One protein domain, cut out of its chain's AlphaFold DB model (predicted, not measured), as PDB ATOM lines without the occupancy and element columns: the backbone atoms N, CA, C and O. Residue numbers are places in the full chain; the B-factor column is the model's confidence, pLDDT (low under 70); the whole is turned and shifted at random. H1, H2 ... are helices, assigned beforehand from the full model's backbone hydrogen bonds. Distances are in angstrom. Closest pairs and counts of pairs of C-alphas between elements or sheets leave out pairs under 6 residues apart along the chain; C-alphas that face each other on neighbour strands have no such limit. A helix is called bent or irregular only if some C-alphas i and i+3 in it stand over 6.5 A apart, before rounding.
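What this domain is: This is residues 81 to 185 and 194 to 237 of the 240 residues of an uncharacterized protein of Hordeum vulgare subsp. vulgare (UniProt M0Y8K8). What shape appears? The long arm H5a crosses the hairpin of H1 and H2, and H4 runs loosely alongside H1. What is printed? It is 149 residues with five named helices, H1 to H5, and no named strand: all helix, compact, radius of gyration of the C-alphas 16.9 A, spans 48 by 46 by 26 A.

How they stand to each other: Does the longest helix bend? H5, residues 198 to 234, one helix by its hydrogen bonds, is bent: C-alphas 224 and 227 are 8.1 A apart, and arms H5a, to 224, and H5b, from 227, stand about perpendicular at 87 degrees. What touches H5a? H1, residues 81 to 107, irregular with C-alphas 87 and 90 7.7 A apart, touches it with residues 100 to 103 alone; the closest C-alphas, Ile 103 and Glu 219, are 6.6 A apart. What else is near H1? H2, residues 115 to 130, forms a hairpin with it, opposite ways at a shallow tilt of 9 degrees, closest C-alphas Ala 102 and Phe 117, 5.1 A. H4, residues 163 to 178, is close but not clearly touching, closest C-alphas Ile 101 and Ile 169, 7.4 A. Are backbones complete? Every O i to N i+4 pair is within hydrogen-bond range in H2, H5a and H5b, 21 of 23 in H1, 10 of 12 in H4.

Where its parts are: Where are the anchors? H1 begins at C-alpha 81 (-38.082, 7.253, 6.316); H5b ends at C-alpha 234 (-56.092, -20.331, 6.305). How long are elements? H5a measures 39.9 A and H1 33.9 A from first to last C-alpha; H3 is residues 148 to 151.

The domain as a whole: Is anything cut? Residues 186 to 193 are not printed, and C-alphas 185 and 194 are 23.6 A apart. Which links are long? H2 to H3 and H3 to H4. Where is confidence low? Residues 166 to 185 and 229 to 237 are among those with pLDDT under 70.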
ATOM      1  N   ARG A  81     -37.748   8.478   7.044       77.62
ATOM      2  CA  ARG A  81     -38.082   7.253   6.316       77.62
ATOM      3  C   ARG A  81     -38.716   6.214   7.241       77.62
ATOM      4  O   ARG A  81     -39.821   5.760   6.955       77.62
ATOM      5  N   LEU A  82     -38.044   5.872   8.339       78.62
ATOM      6  CA  LEU A  82     -38.530   4.890   9.306       78.62
ATOM      7  C   LEU A  82     -39.836   5.345   9.966       78.62
ATOM      8  O   LEU A  82     -40.770   4.560  10.110       78.62
ATOM      9  N   ASP A  83     -39.944   6.638  10.281       79.50
ATOM     10  CA  ASP A  83     -41.192   7.240  10.753       79.50
ATOM     11  C   ASP A  83     -42.326   7.076   9.728       79.50
ATOM     12  O   ASP A  83     -43.438   6.683  10.086       79.50
ATOM     13  N   GLY A  84     -42.043   7.312   8.444       79.31
ATOM     14  CA  GLY A  84     -42.985   7.094   7.347       79.31
ATOM     15  C   GLY A  84     -43.475   5.653   7.239       79.31
ATOM     16  O   GLY A  84     -44.679   5.432   7.112       79.31
ATOM     17  N   LEU A  85     -42.566   4.676   7.341       78.50
ATOM     18  CA  LEU A  85     -42.904   3.248   7.326       78.50
ATOM     19  C   LEU A  85     -43.887   2.891   8.441       78.50
ATOM     20  O   LEU A  85     -44.924   2.279   8.184       78.50
ATOM     21  N   ILE A  86     -43.595   3.337   9.662       81.56
ATOM     22  CA  ILE A  86     -44.432   3.076  10.835       81.56
ATOM     23  C   ILE A  86     -45.827   3.688  10.655       81.56
ATOM     24  O   ILE A  86     -46.833   3.034  10.936       81.56
ATOM     25  N   HIS A  87     -45.915   4.920  10.146       81.81
ATOM     26  CA  HIS A  87     -47.199   5.594   9.924       81.81
ATOM     27  C   HIS A  87     -48.039   4.939   8.823       81.81
ATOM     28  O   HIS A  87     -49.262   4.874   8.942       81.81
ATOM     29  N   LEU A  88     -47.394   4.450   7.763       83.00
ATOM     30  CA  LEU A  88     -48.070   3.865   6.607       83.00
ATOM     31  C   LEU A  88     -48.259   2.347   6.727       83.00
ATOM     32  O   LEU A  88     -48.880   1.751   5.849       83.00
ATOM     33  N   TRP A  89     -47.797   1.717   7.815       83.06
ATOM     34  CA  TRP A  89     -47.817   0.260   7.990       83.06
ATOM     35  C   TRP A  89     -49.164  -0.373   7.639       83.06
ATOM     36  O   TRP A  89     -49.213  -1.325   6.868       83.06
ATOM     37  N   SER A  90     -50.275   0.167   8.151       82.38
ATOM     38  CA  SER A  90     -51.593  -0.423   7.893       82.38
ATOM     39  C   SER A  90     -51.998  -0.364   6.418       82.38
ATOM     40  O   SER A  90     -52.737  -1.242   5.983       82.38
ATOM     41  N   GLU A  91     -51.611   0.673   5.677       84.44
ATOM     42  CA  GLU A  91     -51.957   0.814   4.258       84.44
ATOM     43  C   GLU A  91     -51.027  -0.039   3.398       84.44
ATOM     44  O   GLU A  91     -51.496  -0.835   2.587       84.44
ATOM     45  N   LEU A  92     -49.720   0.053   3.656       82.94
ATOM     46  CA  LEU A  92     -48.686  -0.726   2.977       82.94
ATOM     47  C   LEU A  92     -48.880  -2.227   3.186       82.94
ATOM     48  O   LEU A  92     -48.722  -3.003   2.252       82.94
ATOM     49  N   SER A  93     -49.290  -2.641   4.384       80.12
ATOM     50  CA  SER A  93     -49.543  -4.042   4.691       80.12
ATOM     51  C   SER A  93     -50.760  -4.595   3.948       80.12
ATOM     52  O   SER A  93     -50.684  -5.704   3.418       80.12
ATOM     53  N   LYS A  94     -51.866  -3.844   3.888       81.75
ATOM     54  CA  LYS A  94     -53.045  -4.246   3.105       81.75
ATOM     55  C   LYS A  94     -52.701  -4.319   1.629       81.75
ATOM     56  O   LYS A  94     -53.131  -5.231   0.938       81.75
ATOM     57  N   LEU A  95     -51.903  -3.370   1.155       84.81
ATOM     58  CA  LEU A  95     -51.481  -3.338  -0.230       84.81
ATOM     59  C   LEU A  95     -50.558  -4.501  -0.587       84.81
ATOM     60  O   LEU A  95     -50.761  -5.144  -1.610       84.81
ATOM     61  N   ALA A  96     -49.603  -4.824   0.288       81.38
ATOM     62  CA  ALA A  96     -48.757  -5.998   0.128       81.38
ATOM     63  C   ALA A  96     -49.593  -7.275   0.045       81.38
ATOM     64  O   ALA A  96     -49.343  -8.124  -0.806       81.38
ATOM     65  N   PHE A  97     -50.635  -7.374   0.871       78.62
ATOM     66  CA  PHE A  97     -51.583  -8.472   0.795       78.62
ATOM     67  C   PHE A  97     -52.328  -8.511  -0.547       78.62
ATOM     68  O   PHE A  97     -52.389  -9.567  -1.166       78.62
ATOM     69  N   LYS A  98     -52.832  -7.378  -1.046       80.69
ATOM     70  CA  LYS A  98     -53.515  -7.317  -2.348       80.69
ATOM     71  C   LYS A  98     -52.614  -7.696  -3.526       80.69
ATOM     72  O   LYS A  98     -53.046  -8.474  -4.371       80.69
ATOM     73  N   PHE A  99     -51.340  -7.297  -3.511       81.62
ATOM     74  CA  PHE A  99     -50.361  -7.786  -4.486       81.62
ATOM     75  C   PHE A  99     -50.272  -9.315  -4.494       81.62
ATOM     76  O   PHE A  99     -50.278  -9.922  -5.566       81.62
ATOM     77  N   PHE A 100     -50.268  -9.962  -3.323       77.94
ATOM     78  CA  PHE A 100     -50.329 -11.424  -3.253       77.94
ATOM     79  C   PHE A 100     -51.609 -11.985  -3.869       77.94
ATOM     80  O   PHE A 100     -51.536 -12.960  -4.619       77.94
ATOM     81  N   ILE A 101     -52.764 -11.366  -3.606       76.50
ATOM     82  CA  ILE A 101     -54.031 -11.759  -4.235       76.50
ATOM     83  C   ILE A 101     -53.915 -11.676  -5.754       76.50
ATOM     84  O   ILE A 101     -54.238 -12.645  -6.431       76.50
ATOM     85  N   ALA A 102     -53.423 -10.560  -6.288       78.44
ATOM     86  CA  ALA A 102     -53.302 -10.339  -7.723       78.44
ATOM     87  C   ALA A 102     -52.408 -11.387  -8.409       78.44
ATOM     88  O   ALA A 102     -52.727 -11.874  -9.494       78.44
ATOM     89  N   ILE A 103     -51.309 -11.779  -7.758       77.56
ATOM     90  CA  ILE A 103     -50.413 -12.830  -8.251       77.56
ATOM     91  C   ILE A 103     -51.121 -14.197  -8.244       77.56
ATOM     92  O   ILE A 103     -51.041 -14.946  -9.215       77.56
ATOM     93  N   VAL A 104     -51.841 -14.530  -7.169       73.44
ATOM     94  CA  VAL A 104     -52.622 -15.779  -7.092       73.44
ATOM     95  C   VAL A 104     -53.752 -15.785  -8.126       73.44
ATOM     96  O   VAL A 104     -54.014 -16.811  -8.750       73.44
ATOM     97  N   GLU A 105     -54.415 -14.646  -8.339       70.19
ATOM     98  CA  GLU A 105     -55.481 -14.500  -9.329       70.19
ATOM     99  C   GLU A 105     -54.999 -14.819 -10.740       70.19
ATOM    100  O   GLU A 105     -55.709 -15.486 -11.495       70.19
ATOM    101  N   PHE A 106     -53.788 -14.390 -11.074       69.38
ATOM    102  CA  PHE A 106     -53.167 -14.668 -12.358       69.38
ATOM    103  C   PHE A 106     -52.747 -16.130 -12.520       69.38
ATOM    104  O   PHE A 106     -53.103 -16.744 -13.524       69.38
ATOM    105  N   ASP A 107     -52.082 -16.720 -11.522       68.00
ATOM    106  CA  ASP A 107     -51.742 -18.155 -11.505       68.00
ATOM    107  C   ASP A 107     -52.978 -19.023 -11.739       68.00
ATOM    108  O   ASP A 107     -52.979 -20.030 -12.450       68.00
ATOM    109  N   MET A 108     -54.079 -18.598 -11.125       68.06
ATOM    110  CA  MET A 108     -55.373 -19.231 -11.248       68.06
ATOM    111  C   MET A 108     -56.135 -18.796 -12.510       68.06
ATOM    112  O   MET A 108     -57.241 -19.287 -12.727       68.06
ATOM    113  N   LYS A 109     -55.586 -17.940 -13.371       68.12
ATOM    114  CA  LYS A 109     -56.217 -17.452 -14.609       68.12
ATOM    115  C   LYS A 109     -57.619 -16.865 -14.377       68.12
ATOM    116  O   LYS A 109     -58.527 -17.076 -15.173       68.12
ATOM    117  N   PHE A 110     -57.826 -16.186 -13.245       60.62
ATOM    118  CA  PHE A 110     -59.116 -15.591 -12.875       60.62
ATOM    119  C   PHE A 110     -59.392 -14.240 -13.552       60.62
ATOM    120  O   PHE A 110     -60.551 -13.840 -13.647       60.62
ATOM    121  N   ARG A 111     -58.351 -13.528 -13.989       58.94
ATOM    122  CA  ARG A 111     -58.418 -12.240 -14.695       58.94
ATOM    123  C   ARG A 111     -57.394 -12.227 -15.830       58.94
ATOM    124  O   ARG A 111     -56.479 -13.050 -15.837       58.94
ATOM    125  N   GLU A 112     -57.553 -11.291 -16.768       55.81
ATOM    126  CA  GLU A 112     -56.505 -10.968 -17.744       55.81
ATOM    127  C   GLU A 112     -55.176 -10.646 -17.066       55.81
ATOM    128  O   GLU A 112     -55.133 -10.275 -15.888       55.81
ATOM    129  N   SER A 113     -54.093 -10.770 -17.840       59.00
ATOM    130  CA  SER A 113     -52.730 -10.575 -17.364       59.00
ATOM    131  C   SER A 113     -52.606  -9.284 -16.559       59.00
ATOM    132  O   SER A 113     -52.704  -8.192 -17.111       59.00
ATOM    133  N   ARG A 114     -52.346  -9.437 -15.256       71.25
ATOM    134  CA  ARG A 114     -51.821  -8.398 -14.364       71.25
ATOM    135  C   ARG A 114     -52.735  -7.210 -14.030       71.25
ATOM    136  O   ARG A 114     -52.299  -6.348 -13.280       71.25
ATOM    137  N   VAL A 115     -54.005  -7.192 -14.443       73.88
ATOM    138  CA  VAL A 115     -54.915  -6.053 -14.170       73.88
ATOM    139  C   VAL A 115     -54.981  -5.692 -12.680       73.88
ATOM    140  O   VAL A 115     -54.702  -4.554 -12.316       73.88
ATOM    141  N   SER A 116     -55.274  -6.660 -11.802       74.75
ATOM    142  CA  SER A 116     -55.326  -6.416 -10.350       74.75
ATOM    143  C   SER A 116     -53.966  -5.954  -9.798       74.75
ATOM    144  O   SER A 116     -53.903  -5.108  -8.913       74.75
ATOM    145  N   PHE A 117     -52.865  -6.474 -10.353       80.75
ATOM    146  CA  PHE A 117     -51.510  -6.119  -9.932       80.75
ATOM    147  C   PHE A 117     -51.189  -4.658 -10.276       80.75
ATOM    148  O   PHE A 117     -50.662  -3.922  -9.443       80.75
ATOM    149  N   ASP A 118     -51.548  -4.218 -11.481       80.00
ATOM    150  CA  ASP A 118     -51.314  -2.848 -11.929       80.00
ATOM    151  C   ASP A 118     -52.218  -1.848 -11.181       80.00
ATOM    152  O   ASP A 118     -51.778  -0.745 -10.844       80.00
ATOM    153  N   GLU A 119     -53.459  -2.229 -10.854       83.44
ATOM    154  CA  GLU A 119     -54.359  -1.452  -9.987       83.44
ATOM    155  C   GLU A 119     -53.737  -1.208  -8.601       83.44
ATOM    156  O   GLU A 119     -53.648  -0.060  -8.148       83.44
ATOM    157  N   ASP A 120     -53.249  -2.266  -7.948       83.88
ATOM    158  CA  ASP A 120     -52.614  -2.174  -6.629       83.88
ATOM    159  C   ASP A 120     -51.287  -1.403  -6.682       83.88
ATOM    160  O   ASP A 120     -50.996  -0.582  -5.807       83.88
ATOM    161  N   ARG A 121     -50.508  -1.558  -7.754       80.75
ATOM    162  CA  ARG A 121     -49.296  -0.761  -7.981       80.75
ATOM    163  C   ARG A 121     -49.586   0.726  -8.104       80.75
ATOM    164  O   ARG A 121     -48.924   1.545  -7.464       80.75
ATOM    165  N   ASN A 122     -50.594   1.097  -8.883       82.38
ATOM    166  CA  ASN A 122     -50.997   2.495  -9.009       82.38
ATOM    167  C   ASN A 122     -51.488   3.061  -7.669       82.38
ATOM    168  O   ASN A 122     -51.165   4.201  -7.316       82.38
ATOM    169  N   LEU A 123     -52.212   2.255  -6.889       84.94
ATOM    170  CA  LEU A 123     -52.617   2.617  -5.536       84.94
ATOM    171  C   LEU A 123     -51.403   2.828  -4.617       84.94
ATOM    172  O   LEU A 123     -51.390   3.804  -3.866       84.94
ATOM    173  N   MET A 124     -50.360   1.997  -4.728       82.31
ATOM    174  CA  MET A 124     -49.100   2.174  -3.997       82.31
ATOM    175  C   MET A 124     -48.491   3.539  -4.275       82.31
ATOM    176  O   MET A 124     -48.260   4.319  -3.354       82.31
ATOM    177  N   HIS A 125     -48.278   3.855  -5.553       78.81
ATOM    178  CA  HIS A 125     -47.719   5.140  -5.952       78.81
ATOM    179  C   HIS A 125     -48.585   6.305  -5.464       78.81
ATOM    180  O   HIS A 125     -48.054   7.318  -5.014       78.81
ATOM    181  N   SER A 126     -49.912   6.155  -5.482       82.19
ATOM    182  CA  SER A 126     -50.828   7.163  -4.943       82.19
ATOM    183  C   SER A 126     -50.652   7.376  -3.438       82.19
ATOM    184  O   SER A 126     -50.576   8.525  -3.012       82.19
ATOM    185  N   ILE A 127     -50.558   6.307  -2.638       79.06
ATOM    186  CA  ILE A 127     -50.345   6.381  -1.180       79.06
ATOM    187  C   ILE A 127     -49.022   7.086  -0.870       79.06
ATOM    188  O   ILE A 127     -48.985   8.021  -0.069       79.06
ATOM    189  N   LEU A 128     -47.951   6.696  -1.566       73.50
ATOM    190  CA  LEU A 128     -46.629   7.299  -1.396       73.50
ATOM    191  C   LEU A 128     -46.649   8.794  -1.738       73.50
ATOM    192  O   LEU A 128     -46.189   9.613  -0.942       73.50
ATOM    193  N   ASN A 129     -47.273   9.162  -2.859       70.44
ATOM    194  CA  ASN A 129     -47.375  10.551  -3.309       70.44
ATOM    195  C   ASN A 129     -48.290  11.411  -2.414       70.44
ATOM    196  O   ASN A 129     -48.012  12.590  -2.203       70.44
ATOM    197  N   LYS A 130     -49.382  10.847  -1.878       65.44
ATOM    198  CA  LYS A 130     -50.346  11.558  -1.014       65.44
ATOM    199  C   LYS A 130     -49.825  11.842   0.387       65.44
ATOM    200  O   LYS A 130     -50.388  12.696   1.066       65.44
ATOM    201  N   SER A 131     -48.772  11.153   0.825       61.12
ATOM    202  CA  SER A 131     -48.253  11.299   2.185       61.12
ATOM    203  C   SER A 131     -47.762  12.720   2.511       61.12
ATOM    204  O   SER A 131     -47.598  13.031   3.690       61.12
ATOM    205  N   GLY A 132     -47.567  13.602   1.512       54.88
ATOM    206  CA  GLY A 132     -47.321  15.052   1.664       54.88
ATOM    207  C   GLY A 132     -45.992  15.420   2.335       54.88
ATOM    208  O   GLY A 132     -45.532  16.558   2.280       54.88
ATOM    209  N   ARG A 133     -45.348  14.435   2.949       55.00
ATOM    210  CA  ARG A 133     -43.981  14.441   3.424       55.00
ATOM    211  C   ARG A 133     -43.156  13.964   2.225       55.00
ATOM    212  O   ARG A 133     -43.534  12.975   1.609       55.00
ATOM    213  N   ASN A 134     -42.058  14.631   1.870       55.91
ATOM    214  CA  ASN A 134     -41.090  14.153   0.862       55.91
ATOM    215  C   ASN A 134     -40.381  12.863   1.347       55.91
ATOM    216  O   ASN A 134     -39.158  12.800   1.459       55.91
ATOM    217  N   ILE A 135     -41.144  11.843   1.734       58.53
ATOM    218  CA  ILE A 135     -40.653  10.576   2.241       58.53
ATOM    219  C   ILE A 135     -40.418   9.695   1.028       58.53
ATOM    220  O   ILE A 135     -41.343   9.162   0.417       58.53
ATOM    221  N   VAL A 136     -39.145   9.534   0.696       63.84
ATOM    222  CA  VAL A 136     -38.709   8.546  -0.282       63.84
ATOM    223  C   VAL A 136     -38.619   7.205   0.443       63.84
ATOM    224  O   VAL A 136     -37.612   6.896   1.082       63.84
ATOM    225  N   LEU A 137     -39.694   6.417   0.387       66.75
ATOM    226  CA  LEU A 137     -39.646   5.021   0.818       66.75
ATOM    227  C   LEU A 137     -38.932   4.215  -0.265       66.75
ATOM    228  O   LEU A 137     -39.482   3.962  -1.333       66.75
ATOM    229  N   ASN A 138     -37.682   3.838   0.001       69.00
ATOM    230  CA  ASN A 138     -36.940   2.967  -0.895       69.00
ATOM    231  C   ASN A 138     -37.190   1.511  -0.498       69.00
ATOM    232  O   ASN A 138     -36.489   0.946   0.346       69.00
ATOM    233  N   PHE A 139     -38.215   0.938  -1.120       75.44
ATOM    234  CA  PHE A 139     -38.501  -0.490  -1.070       75.44
ATOM    235  C   PHE A 139     -37.735  -1.268  -2.130       75.44
ATOM    236  O   PHE A 139     -38.081  -2.415  -2.374       75.44
ATOM    237  N   CYS A 140     -36.746  -0.684  -2.804       73.56
ATOM    238  CA  CYS A 140     -36.004  -1.422  -3.806       73.56
ATOM    239  C   CYS A 140     -35.012  -2.401  -3.168       73.56
ATOM    240  O   CYS A 140     -34.410  -2.124  -2.129       73.56
ATOM    241  N   GLY A 141     -34.842  -3.556  -3.805       68.94
ATOM    242  CA  GLY A 141     -33.787  -4.506  -3.487       68.94
ATOM    243  C   GLY A 141     -32.404  -4.000  -3.902       68.94
ATOM    244  O   GLY A 141     -32.246  -2.931  -4.496       68.94
ATOM    245  N   SER A 142     -31.381  -4.808  -3.621       73.00
ATOM    246  CA  SER A 142     -29.983  -4.546  -4.005       73.00
ATOM    247  C   SER A 142     -29.766  -4.426  -5.518       73.00
ATOM    248  O   SER A 142     -28.730  -3.949  -5.963       73.00
ATOM    249  N   ASP A 143     -30.732  -4.876  -6.308       71.19
ATOM    250  CA  ASP A 143     -30.766  -4.823  -7.765       71.19
ATOM    251  C   ASP A 143     -31.502  -3.588  -8.319       71.19
ATOM    252  O   ASP A 143     -31.669  -3.468  -9.530       71.19
ATOM    253  N   GLY A 144     -31.963  -2.685  -7.446       70.00
ATOM    254  CA  GLY A 144     -32.628  -1.435  -7.813       70.00
ATOM    255  C   GLY A 144     -34.122  -1.554  -8.130       70.00
ATOM    256  O   GLY A 144     -34.770  -0.524  -8.314       70.00
ATOM    257  N   ASN A 145     -34.693  -2.763  -8.135       70.06
ATOM    258  CA  ASN A 145     -36.117  -2.982  -8.413       70.06
ATOM    259  C   ASN A 145     -36.946  -2.991  -7.136       70.06
ATOM    260  O   ASN A 145     -36.449  -3.400  -6.089       70.06
ATOM    261  N   PHE A 146     -38.220  -2.600  -7.234       73.81
ATOM    262  CA  PHE A 146     -39.163  -2.672  -6.119       73.81
ATOM    263  C   PHE A 146     -39.185  -4.075  -5.491       73.81
ATOM    264  O   PHE A 146     -39.176  -5.091  -6.186       73.81
ATOM    265  N   ASN A 147     -39.206  -4.126  -4.159       75.62
ATOM    266  CA  ASN A 147     -39.153  -5.340  -3.368       75.62
ATOM    267  C   ASN A 147     -40.254  -5.337  -2.292       75.62
ATOM    268  O   ASN A 147     -40.094  -4.813  -1.192       75.62
ATOM    269  N   LEU A 148     -41.369  -6.003  -2.573       75.88
ATOM    270  CA  LEU A 148     -42.434  -6.338  -1.634       75.88
ATOM    271  C   LEU A 148     -41.912  -6.985  -0.355       75.88
ATOM    272  O   LEU A 148     -42.490  -6.702   0.681       75.88
ATOM    273  N   ARG A 149     -40.824  -7.781  -0.361       74.81
ATOM    274  CA  ARG A 149     -40.237  -8.276   0.903       74.81
ATOM    275  C   ARG A 149     -39.772  -7.152   1.801       74.81
ATOM    276  O   ARG A 149     -39.958  -7.244   3.007       74.81
ATOM    277  N   ALA A 150     -39.215  -6.094   1.224       76.56
ATOM    278  CA  ALA A 150     -38.902  -4.890   1.975       76.56
ATOM    279  C   ALA A 150     -40.187  -4.170   2.421       76.56
ATOM    280  O   ALA A 150     -40.248  -3.706   3.556       76.56
ATOM    281  N   LEU A 151     -41.233  -4.143   1.583       77.31
ATOM    282  CA  LEU A 151     -42.539  -3.564   1.938       77.31
ATOM    283  C   LEU A 151     -43.222  -4.288   3.114       77.31
ATOM    284  O   LEU A 151     -43.701  -3.636   4.036       77.31
ATOM    285  N   PHE A 152     -43.267  -5.624   3.094       73.88
ATOM    286  CA  PHE A 152     -43.825  -6.458   4.165       73.88
ATOM    287  C   PHE A 152     -42.832  -6.707   5.311       73.88
ATOM    288  O   PHE A 152     -43.113  -7.474   6.234       73.88
ATOM    289  N   GLY A 153     -41.642  -6.113   5.224       72.06
ATOM    290  CA  GLY A 153     -40.579  -6.261   6.204       72.06
ATOM    291  C   GLY A 153     -40.089  -7.696   6.415       72.06
ATOM    292  O   GLY A 153     -39.616  -8.023   7.487       72.06
ATOM    293  N   GLY A 154     -40.209  -8.599   5.447       72.69
ATOM    294  CA  GLY A 154     -39.809  -9.999   5.635       72.69
ATOM    295  C   GLY A 154     -40.817 -10.870   6.406       72.69
ATOM    296  O   GLY A 154     -40.618 -12.083   6.495       72.69
ATOM    297  N   TYR A 155     -41.928 -10.310   6.898       70.38
ATOM    298  CA  TYR A 155     -42.921 -11.001   7.720       70.38
ATOM    299  C   TYR A 155     -44.312 -11.101   7.068       70.38
ATOM    300  O   TYR A 155     -45.152 -10.218   7.215       70.38
ATOM    301  N   LEU A 156     -44.619 -12.243   6.442       69.12
ATOM    302  CA  LEU A 156     -45.973 -12.497   5.914       69.12
ATOM    303  C   LEU A 156     -47.045 -12.651   7.001       69.12
ATOM    304  O   LEU A 156     -48.188 -12.261   6.794       69.12
ATOM    305  N   ARG A 157     -46.680 -13.181   8.173       63.31
ATOM    306  CA  ARG A 157     -47.625 -13.451   9.275       63.31
ATOM    307  C   ARG A 157     -48.163 -12.204   9.977       63.31
ATOM    308  O   ARG A 157     -49.112 -12.282  10.739       63.31
ATOM    309  N   LEU A 158     -47.521 -11.056   9.771       68.19
ATOM    310  CA  LEU A 158     -47.897  -9.793  10.413       68.19
ATOM    311  C   LEU A 158     -48.602  -8.853   9.434       68.19
ATOM    312  O   LEU A 158     -48.729  -7.655   9.699       68.19
ATOM    313  N   LEU A 159     -49.071  -9.406   8.312       73.00
ATOM    314  CA  LEU A 159     -49.852  -8.673   7.340       73.00
ATOM    315  C   LEU A 159     -51.270  -8.434   7.856       73.00
ATOM    316  O   LEU A 159     -52.015  -9.350   8.191       73.00
ATOM    317  N   LYS A 160     -51.671  -7.170   7.848       75.44
ATOM    318  CA  LYS A 160     -53.061  -6.758   7.926       75.44
ATOM    319  C   LYS A 160     -53.732  -6.912   6.563       75.44
ATOM    320  O   LYS A 160     -53.196  -6.477   5.547       75.44
ATOM    321  N   CYS A 161     -54.938  -7.457   6.570       70.75
ATOM    322  CA  CYS A 161     -55.788  -7.666   5.402       70.75
ATOM    323  C   CYS A 161     -57.235  -7.266   5.727       70.75
ATOM    324  O   CYS A 161     -57.583  -7.080   6.894       70.75
ATOM    325  N   GLU A 162     -58.062  -7.104   4.694       71.69
ATOM    326  CA  GLU A 162     -59.512  -6.938   4.843       71.69
ATOM    327  C   GLU A 162     -60.210  -8.284   4.638       71.69
ATOM    328  O   GLU A 162     -59.836  -9.076   3.764       71.69
ATOM    329  N   LYS A 163     -61.260  -8.541   5.421       68.12
ATOM    330  CA  LYS A 163     -62.016  -9.798   5.358       68.12
ATOM    331  C   LYS A 163     -62.626 -10.015   3.973       68.12
ATOM    332  O   LYS A 163     -62.613 -11.133   3.464       68.12
ATOM    333  N   GLU A 164     -63.126  -8.958   3.342       68.50
ATOM    334  CA  GLU A 164     -63.743  -8.986   2.015       68.50
ATOM    335  C   GLU A 164     -62.749  -9.395   0.921       68.50
ATOM    336  O   GLU A 164     -63.123 -10.084  -0.032       68.50
ATOM    337  N   ASP A 165     -61.482  -9.001   1.056       70.06
ATOM    338  CA  ASP A 165     -60.417  -9.363   0.118       70.06
ATOM    339  C   ASP A 165     -60.122 -10.869   0.193       70.06
ATOM    340  O   ASP A 165     -59.973 -11.532  -0.834       70.06
ATOM    341  N   ILE A 166     -60.169 -11.451   1.393       65.94
ATOM    342  CA  ILE A 166     -59.972 -12.894   1.589       65.94
ATOM    343  C   ILE A 166     -61.199 -13.700   1.187       65.94
ATOM    344  O   ILE A 166     -61.079 -14.723   0.509       65.94
ATOM    345  N   VAL A 167     -62.396 -13.229   1.540       65.06
ATOM    346  CA  VAL A 167     -63.656 -13.844   1.109       65.06
ATOM    347  C   VAL A 167     -63.720 -13.899  -0.417       65.06
ATOM    348  O   VAL A 167     -64.119 -14.929  -0.959       65.06
ATOM    349  N   ARG A 168     -63.262 -12.853  -1.124       65.00
ATOM    350  CA  ARG A 168     -63.149 -12.877  -2.590       65.00
ATOM    351  C   ARG A 168     -62.288 -14.040  -3.087       65.00
ATOM    352  O   ARG A 168     -62.724 -14.739  -4.000       65.00
ATOM    353  N   ILE A 169     -61.131 -14.303  -2.482       62.94
ATOM    354  CA  ILE A 169     -60.262 -15.433  -2.860       62.94
ATOM    355  C   ILE A 169     -60.934 -16.777  -2.566       62.94
ATOM    356  O   ILE A 169     -60.996 -17.637  -3.447       62.94
ATOM    357  N   ILE A 170     -61.445 -16.963  -1.343       58.66
ATOM    358  CA  ILE A 170     -62.035 -18.231  -0.884       58.66
ATOM    359  C   ILE A 170     -63.273 -18.589  -1.711       58.66
ATOM    360  O   ILE A 170     -63.443 -19.731  -2.136       58.66
ATOM    361  N   MET A 171     -64.150 -17.619  -1.970       60.03
ATOM    362  CA  MET A 171     -65.349 -17.857  -2.773       60.03
ATOM    363  C   MET A 171     -64.983 -18.211  -4.217       60.03
ATOM    364  O   MET A 171     -65.558 -19.138  -4.782       60.03
ATOM    365  N   ARG A 172     -63.977 -17.555  -4.808       59.25
ATOM    366  CA  ARG A 172     -63.521 -17.847  -6.179       59.25
ATOM    367  C   ARG A 172     -62.810 -19.199  -6.301       59.25
ATOM    368  O   ARG A 172     -63.017 -19.903  -7.287       59.25
ATOM    369  N   THR A 173     -62.035 -19.607  -5.294       53.50
ATOM    370  CA  THR A 173     -61.441 -20.958  -5.213       53.50
ATOM    371  C   THR A 173     -62.511 -22.038  -5.039       53.50
ATOM    372  O   THR A 173     -62.440 -23.056  -5.721       53.50
ATOM    373  N   LYS A 174     -63.545 -21.805  -4.215       50.22
ATOM    374  CA  LYS A 174     -64.688 -22.726  -4.060       50.22
ATOM    375  C   LYS A 174     -65.525 -22.858  -5.333       50.22
ATOM    376  O   LYS A 174     -65.848 -23.977  -5.720       50.22
ATOM    377  N   HIS A 175     -65.823 -21.754  -6.023       47.22
ATOM    378  CA  HIS A 175     -66.576 -21.793  -7.282       47.22
ATOM    379  C   HIS A 175     -65.856 -22.585  -8.385       47.22
ATOM    380  O   HIS A 175     -66.522 -23.240  -9.186       47.22
ATOM    381  N   LYS A 176     -64.518 -22.612  -8.370       44.44
ATOM    382  CA  LYS A 176     -63.686 -23.425  -9.271       44.44
ATOM    383  C   LYS A 176     -63.772 -24.934  -9.046       44.44
ATOM    384  O   LYS A 176     -63.524 -25.686  -9.980       44.44
ATOM    385  N   VAL A 177     -64.104 -25.381  -7.834       44.16
ATOM    386  CA  VAL A 177     -64.299 -26.814  -7.547       44.16
ATOM    387  C   VAL A 177     -65.620 -27.311  -8.144       44.16
ATOM    388  O   VAL A 177     -65.768 -28.500  -8.404       44.16
ATOM    389  N   THR A 178     -66.567 -26.407  -8.412       40.22
ATOM    390  CA  THR A 178     -67.914 -26.774  -8.872       40.22
ATOM    391  C   THR A 178     -68.243 -26.386 -10.307       40.22
ATOM    392  O   THR A 178     -69.034 -27.095 -10.910       40.22
ATOM    393  N   ASN A 179     -67.681 -25.316 -10.880       36.53
ATOM    394  CA  ASN A 179     -68.072 -24.864 -12.217       36.53
ATOM    395  C   ASN A 179     -66.881 -24.398 -13.062       36.53
ATOM    396  O   ASN A 179     -66.073 -23.564 -12.654       36.53
ATOM    397  N   VAL A 180     -66.858 -24.947 -14.278       46.38
ATOM    398  CA  VAL A 180     -66.272 -24.411 -15.509       46.38
ATOM    399  C   VAL A 180     -66.230 -22.880 -15.468       46.38
ATOM    400  O   VAL A 180     -67.256 -22.224 -15.297       46.38
ATOM    401  N   ILE A 181     -65.029 -22.315 -15.593       40.62
ATOM    402  CA  ILE A 181     -64.813 -20.870 -15.687       40.62
ATOM    403  C   ILE A 181     -65.559 -20.390 -16.935       40.62
ATOM    404  O   ILE A 181     -65.215 -20.794 -18.043       40.62
ATOM    405  N   HIS A 182     -66.576 -19.543 -16.772       39.72
ATOM    406  CA  HIS A 182     -67.069 -18.756 -17.894       39.72
ATOM    407  C   HIS A 182     -65.927 -17.860 -18.371       39.72
ATOM    408  O   HIS A 182     -65.433 -17.024 -17.612       39.72
ATOM    409  N   GLU A 183     -65.505 -18.071 -19.616       37.16
ATOM    410  CA  GLU A 183     -64.608 -17.187 -20.349       37.16
ATOM    411  C   GLU A 183     -65.230 -15.790 -20.388       37.16
ATOM    412  O   GLU A 183     -66.127 -15.492 -21.176       37.16
ATOM    413  N   TYR A 184     -64.777 -14.925 -19.487       40.44
ATOM    414  CA  TYR A 184     -65.015 -13.501 -19.610       40.44
ATOM    415  C   TYR A 184     -64.155 -12.999 -20.769       40.44
ATOM    416  O   TYR A 184     -62.929 -13.002 -20.673       40.44
ATOM    417  N   THR A 185     -64.803 -12.603 -21.865       33.75
ATOM    418  CA  THR A 185     -64.147 -11.957 -23.003       33.75
ATOM    419  C   THR A 185     -63.942 -10.481 -22.657       33.75
ATOM    420  O   THR A 185     -64.920  -9.741 -22.505       33.75
ATOM    421  N   SER A 194     -51.585   4.046 -32.416       63.25
ATOM    422  CA  SER A 194     -51.295   4.722 -33.684       63.25
ATOM    423  C   SER A 194     -51.312   6.254 -33.573       63.25
ATOM    424  O   SER A 194     -50.640   6.935 -34.345       63.25
ATOM    425  N   LYS A 195     -52.011   6.810 -32.571       69.75
ATOM    426  CA  LYS A 195     -52.114   8.262 -32.319       69.75
ATOM    427  C   LYS A 195     -51.017   8.811 -31.401       69.75
ATOM    428  O   LYS A 195     -50.965  10.016 -31.152       69.75
ATOM    429  N   LEU A 196     -50.144   7.953 -30.872       72.06
ATOM    430  CA  LEU A 196     -49.048   8.349 -29.990       72.06
ATOM    431  C   LEU A 196     -47.765   8.612 -30.785       72.06
ATOM    432  O   LEU A 196     -47.392   7.857 -31.687       72.06
ATOM    433  N   SER A 197     -47.041   9.665 -30.399       79.94
ATOM    434  CA  SER A 197     -45.714   9.939 -30.952       79.94
ATOM    435  C   SER A 197     -44.758   8.764 -30.716       79.94
ATOM    436  O   SER A 197     -44.874   8.045 -29.721       79.94
ATOM    437  N   GLU A 198     -43.784   8.596 -31.613       81.31
ATOM    438  CA  GLU A 198     -42.729   7.569 -31.541       81.31
ATOM    439  C   GLU A 198     -42.098   7.490 -30.136       81.31
ATOM    440  O   GLU A 198     -42.023   6.428 -29.524       81.31
ATOM    441  N   ALA A 199     -41.749   8.651 -29.568       77.25
ATOM    442  CA  ALA A 199     -41.163   8.761 -28.235       77.25
ATOM    443  C   ALA A 199     -42.100   8.259 -27.123       77.25
ATOM    444  O   ALA A 199     -41.652   7.581 -26.199       77.25
ATOM    445  N   LYS A 200     -43.408   8.544 -27.211       76.06
ATOM    446  CA  LYS A 200     -44.389   8.028 -26.244       76.06
ATOM    447  C   LYS A 200     -44.545   6.514 -26.364       76.06
ATOM    448  O   LYS A 200     -44.633   5.861 -25.332       76.06
ATOM    449  N   ARG A 201     -44.527   5.960 -27.583       76.88
ATOM    450  CA  ARG A 201     -44.581   4.505 -27.815       76.88
ATOM    451  C   ARG A 201     -43.368   3.789 -27.213       76.88
ATOM    452  O   ARG A 201     -43.554   2.811 -26.495       76.88
ATOM    453  N   ILE A 202     -42.157   4.317 -27.412       79.44
ATOM    454  CA  ILE A 202     -40.919   3.767 -26.825       79.44
ATOM    455  C   ILE A 202     -40.972   3.791 -25.290       79.44
ATOM    456  O   ILE A 202     -40.646   2.797 -24.645       79.44
ATOM    457  N   ILE A 203     -41.418   4.903 -24.692       74.38
ATOM    458  CA  ILE A 203     -41.565   5.013 -23.231       74.38
ATOM    459  C   ILE A 203     -42.593   4.004 -22.703       74.38
ATOM    460  O   ILE A 203     -42.357   3.386 -21.666       74.38
ATOM    461  N   LEU A 204     -43.721   3.833 -23.397       73.31
ATOM    462  CA  LEU A 204     -44.768   2.892 -22.993       73.31
ATOM    463  C   LEU A 204     -44.280   1.439 -23.058       73.31
ATOM    464  O   LEU A 204     -44.523   0.676 -22.130       73.31
ATOM    465  N   ALA A 205     -43.569   1.078 -24.132       74.75
ATOM    466  CA  ALA A 205     -42.997  -0.253 -24.309       74.75
ATOM    467  C   ALA A 205     -41.968  -0.567 -23.216       74.75
ATOM    468  O   ALA A 205     -42.081  -1.589 -22.550       74.75
ATOM    469  N   LYS A 206     -41.046   0.366 -22.942       74.75
ATOM    470  CA  LYS A 206     -40.056   0.198 -21.875       74.75
ATOM    471  C   LYS A 206     -40.705   0.027 -20.498       74.75
ATOM    472  O   LYS A 206     -40.312  -0.854 -19.748       74.75
ATOM    473  N   ARG A 207     -41.736   0.824 -20.187       68.69
ATOM    474  CA  ARG A 207     -42.508   0.661 -18.943       68.69
ATOM    475  C   ARG A 207     -43.166  -0.708 -18.861       68.69
ATOM    476  O   ARG A 207     -43.124  -1.322 -17.809       68.69
ATOM    477  N   LYS A 208     -43.741  -1.199 -19.959       71.94
ATOM    478  CA  LYS A 208     -44.356  -2.529 -20.010       71.94
ATOM    479  C   LYS A 208     -43.337  -3.639 -19.722       71.94
ATOM    480  O   LYS A 208     -43.665  -4.572 -18.992       71.94
ATOM    481  N   ASP A 209     -42.126  -3.525 -20.262       74.12
ATOM    482  CA  ASP A 209     -41.043  -4.488 -20.028       74.12
ATOM    483  C   ASP A 209     -40.547  -4.451 -18.574       74.12
ATOM    484  O   ASP A 209     -40.444  -5.501 -17.941       74.12
ATOM    485  N   ASP A 210     -40.323  -3.253 -18.022       71.38
ATOM    486  CA  ASP A 210     -39.947  -3.064 -16.613       71.38
ATOM    487  C   ASP A 210     -41.028  -3.642 -15.681       71.38
ATOM    488  O   ASP A 210     -40.736  -4.390 -14.747       71.38
ATOM    489  N   ASP A 211     -42.295  -3.369 -15.993       71.62
ATOM    490  CA  ASP A 211     -43.454  -3.853 -15.253       71.62
ATOM    491  C   ASP A 211     -43.549  -5.392 -15.315       71.62
ATOM    492  O   ASP A 211     -43.890  -6.028 -14.319       71.62
ATOM    493  N   ASN A 212     -43.258  -6.013 -16.467       75.50
ATOM    494  CA  ASN A 212     -43.250  -7.477 -16.616       75.50
ATOM    495  C   ASN A 212     -42.123  -8.113 -15.799       75.50
ATOM    496  O   ASN A 212     -42.352  -9.100 -15.102       75.50
ATOM    497  N   ALA A 213     -40.926  -7.529 -15.836       78.19
ATOM    498  CA  ALA A 213     -39.795  -8.009 -15.054       78.19
ATOM    499  C   ALA A 213     -40.056  -7.891 -13.545       78.19
ATOM    500  O   ALA A 213     -39.666  -8.774 -12.778       78.19
ATOM    501  N   GLU A 214     -40.720  -6.819 -13.106       76.06
ATOM    502  CA  GLU A 214     -41.173  -6.667 -11.725       76.06
ATOM    503  C   GLU A 214     -42.155  -7.788 -11.353       76.06
ATOM    504  O   GLU A 214     -41.981  -8.462 -10.338       76.06
ATOM    505  N   TYR A 215     -43.136  -8.055 -12.215       77.69
ATOM    506  CA  TYR A 215     -44.134  -9.104 -12.019       77.69
ATOM    507  C   TYR A 215     -43.552 -10.524 -11.940       77.69
ATOM    508  O   TYR A 215     -43.852 -11.262 -11.005       77.69
ATOM    509  N   GLU A 216     -42.655 -10.909 -12.846       79.75
ATOM    510  CA  GLU A 216     -42.015 -12.236 -12.804       79.75
ATOM    511  C   GLU A 216     -41.181 -12.446 -11.530       79.75
ATOM    512  O   GLU A 216     -41.031 -13.563 -11.021       79.75
ATOM    513  N   ARG A 217     -40.610 -11.369 -10.975       78.69
ATOM    514  CA  ARG A 217     -39.934 -11.429  -9.669       78.69
ATOM    515  C   ARG A 217     -40.932 -11.702  -8.551       78.69
ATOM    516  O   ARG A 217     -40.608 -12.451  -7.627       78.69
ATOM    517  N   TRP A 218     -42.131 -11.132  -8.645       77.94
ATOM    518  CA  TRP A 218     -43.202 -11.359  -7.683       77.94
ATOM    519  C   TRP A 218     -43.647 -12.817  -7.627       77.94
ATOM    520  O   TRP A 218     -43.770 -13.374  -6.534       77.94
ATOM    521  N   GLU A 219     -43.800 -13.461  -8.780       80.06
ATOM    522  CA  GLU A 219     -44.133 -14.886  -8.864       80.06
ATOM    523  C   GLU A 219     -43.075 -15.758  -8.171       80.06
ATOM    524  O   GLU A 219     -43.407 -16.601  -7.336       80.06
ATOM    525  N   LYS A 220     -41.786 -15.472  -8.404       80.25
ATOM    526  CA  LYS A 220     -40.675 -16.175  -7.738       80.25
ATOM    527  C   LYS A 220     -40.714 -16.008  -6.217       80.25
ATOM    528  O   LYS A 220     -40.492 -16.970  -5.486       80.25
ATOM    529  N   ILE A 221     -40.993 -14.801  -5.719       74.38
ATOM    530  CA  ILE A 221     -41.062 -14.530  -4.274       74.38
ATOM    531  C   ILE A 221     -42.250 -15.248  -3.629       74.38
ATOM    532  O   ILE A 221     -42.079 -15.845  -2.561       74.38
ATOM    533  N   ARG A 222     -43.422 -15.235  -4.279       77.25
ATOM    534  CA  ARG A 222     -44.588 -16.021  -3.854       77.25
ATOM    535  C   ARG A 222     -44.221 -17.492  -3.737       77.25
ATOM    536  O   ARG A 222     -44.555 -18.099  -2.727       77.25
ATOM    537  N   ASP A 223     -43.547 -18.060  -4.732       78.75
ATOM    538  CA  ASP A 223     -43.206 -19.484  -4.724       78.75
ATOM    539  C   ASP A 223     -42.294 -19.854  -3.551       78.75
ATOM    540  O   ASP A 223     -42.505 -20.887  -2.914       78.75
ATOM    541  N   VAL A 224     -41.353 -18.973  -3.195       82.12
ATOM    542  CA  VAL A 224     -40.496 -19.153  -2.012       82.12
ATOM    543  C   VAL A 224     -41.302 -19.098  -0.709       82.12
ATOM    544  O   VAL A 224     -41.054 -19.894   0.196       82.12
ATOM    545  N   ASP A 225     -42.275 -18.191  -0.589       75.75
ATOM    546  CA  ASP A 225     -43.031 -17.999   0.657       75.75
ATOM    547  C   ASP A 225     -44.417 -18.675   0.671       75.75
ATOM    548  O   ASP A 225     -45.210 -18.470   1.595       75.75
ATOM    549  N   LYS A 226     -44.707 -19.517  -0.324       73.81
ATOM    550  CA  LYS A 226     -46.035 -20.076  -0.611       73.81
ATOM    551  C   LYS A 226     -46.710 -20.708   0.601       73.81
ATOM    552  O   LYS A 226     -47.896 -20.491   0.827       73.81
ATOM    553  N   LEU A 227     -45.966 -21.478   1.395       71.69
ATOM    554  CA  LEU A 227     -46.511 -22.160   2.572       71.69
ATOM    555  C   LEU A 227     -46.894 -21.184   3.689       71.69
ATOM    556  O   LEU A 227     -47.967 -21.320   4.264       71.69
ATOM    557  N   LYS A 228     -46.060 -20.171   3.952       70.81
ATOM    558  CA  LYS A 228     -46.370 -19.114   4.928       70.81
ATOM    559  C   LYS A 228     -47.583 -18.302   4.483       70.81
ATOM    560  O   LYS A 228     -48.391 -17.899   5.306       70.81
ATOM    561  N   LEU A 229     -47.714 -18.080   3.176       67.38
ATOM    562  CA  LEU A 229     -48.854 -17.378   2.600       67.38
ATOM    563  C   LEU A 229     -50.155 -18.178   2.761       67.38
ATOM    564  O   LEU A 229     -51.173 -17.621   3.158       67.38
ATOM    565  N   ILE A 230     -50.115 -19.483   2.481       66.44
ATOM    566  CA  ILE A 230     -51.251 -20.386   2.702       66.44
ATOM    567  C   ILE A 230     -51.647 -20.390   4.182       66.44
ATOM    568  O   ILE A 230     -52.830 -20.307   4.489       66.44
ATOM    569  N   ASP A 231     -50.675 -20.425   5.087       64.75
ATOM    570  CA  ASP A 231     -50.918 -20.391   6.531       64.75
ATOM    571  C   ASP A 231     -51.615 -19.092   6.976       64.75
ATOM    572  O   ASP A 231     -52.636 -19.138   7.660       64.75
ATOM    573  N   VAL A 232     -51.170 -17.932   6.479       64.81
ATOM    574  CA  VAL A 232     -51.823 -16.629   6.731       64.81
ATOM    575  C   VAL A 232     -53.262 -16.590   6.219       64.81
ATOM    576  O   VAL A 232     -54.147 -16.049   6.880       64.81
ATOM    577  N   LEU A 233     -53.510 -17.175   5.047       60.53
ATOM    578  CA  LEU A 233     -54.841 -17.216   4.440       60.53
ATOM    579  C   LEU A 233     -55.802 -18.174   5.153       60.53
ATOM    580  O   LEU A 233     -57.012 -17.949   5.115       60.53
ATOM    581  N   LEU A 234     -55.281 -19.249   5.748       60.53
ATOM    582  CA  LEU A 234     -56.092 -20.331   6.305       60.53
ATOM    583  C   LEU A 234     -56.223 -20.289   7.832       60.53
ATOM    584  O   LEU A 234     -57.273 -20.684   8.334       60.53
ATOM    585  N   ASN A 235     -55.207 -19.818   8.558       54.53
ATOM    586  CA  ASN A 235     -55.098 -20.021  10.007       54.53
ATOM    587  C   ASN A 235     -54.930 -18.732  10.823       54.53
ATOM    588  O   ASN A 235     -55.364 -18.695  11.970       54.53
ATOM    589  N   ASP A 236     -54.350 -17.677  10.246       53.78
ATOM    590  CA  ASP A 236     -53.861 -16.518  11.011       53.78
ATOM    591  C   ASP A 236     -54.666 -15.231  10.798       53.78
ATOM    592  O   ASP A 236     -54.224 -14.148  11.174       53.78
ATOM    593  N   LEU A 237     -55.872 -15.331  10.232       52.09
ATOM    594  CA  LEU A 237     -56.785 -14.200  10.106       52.09
ATOM    595  C   LEU A 237     -57.106 -13.608  11.487       52.09
ATOM    596  O   LEU A 237     -57.914 -14.192  12.220       52.09
TER     597      LEU A 237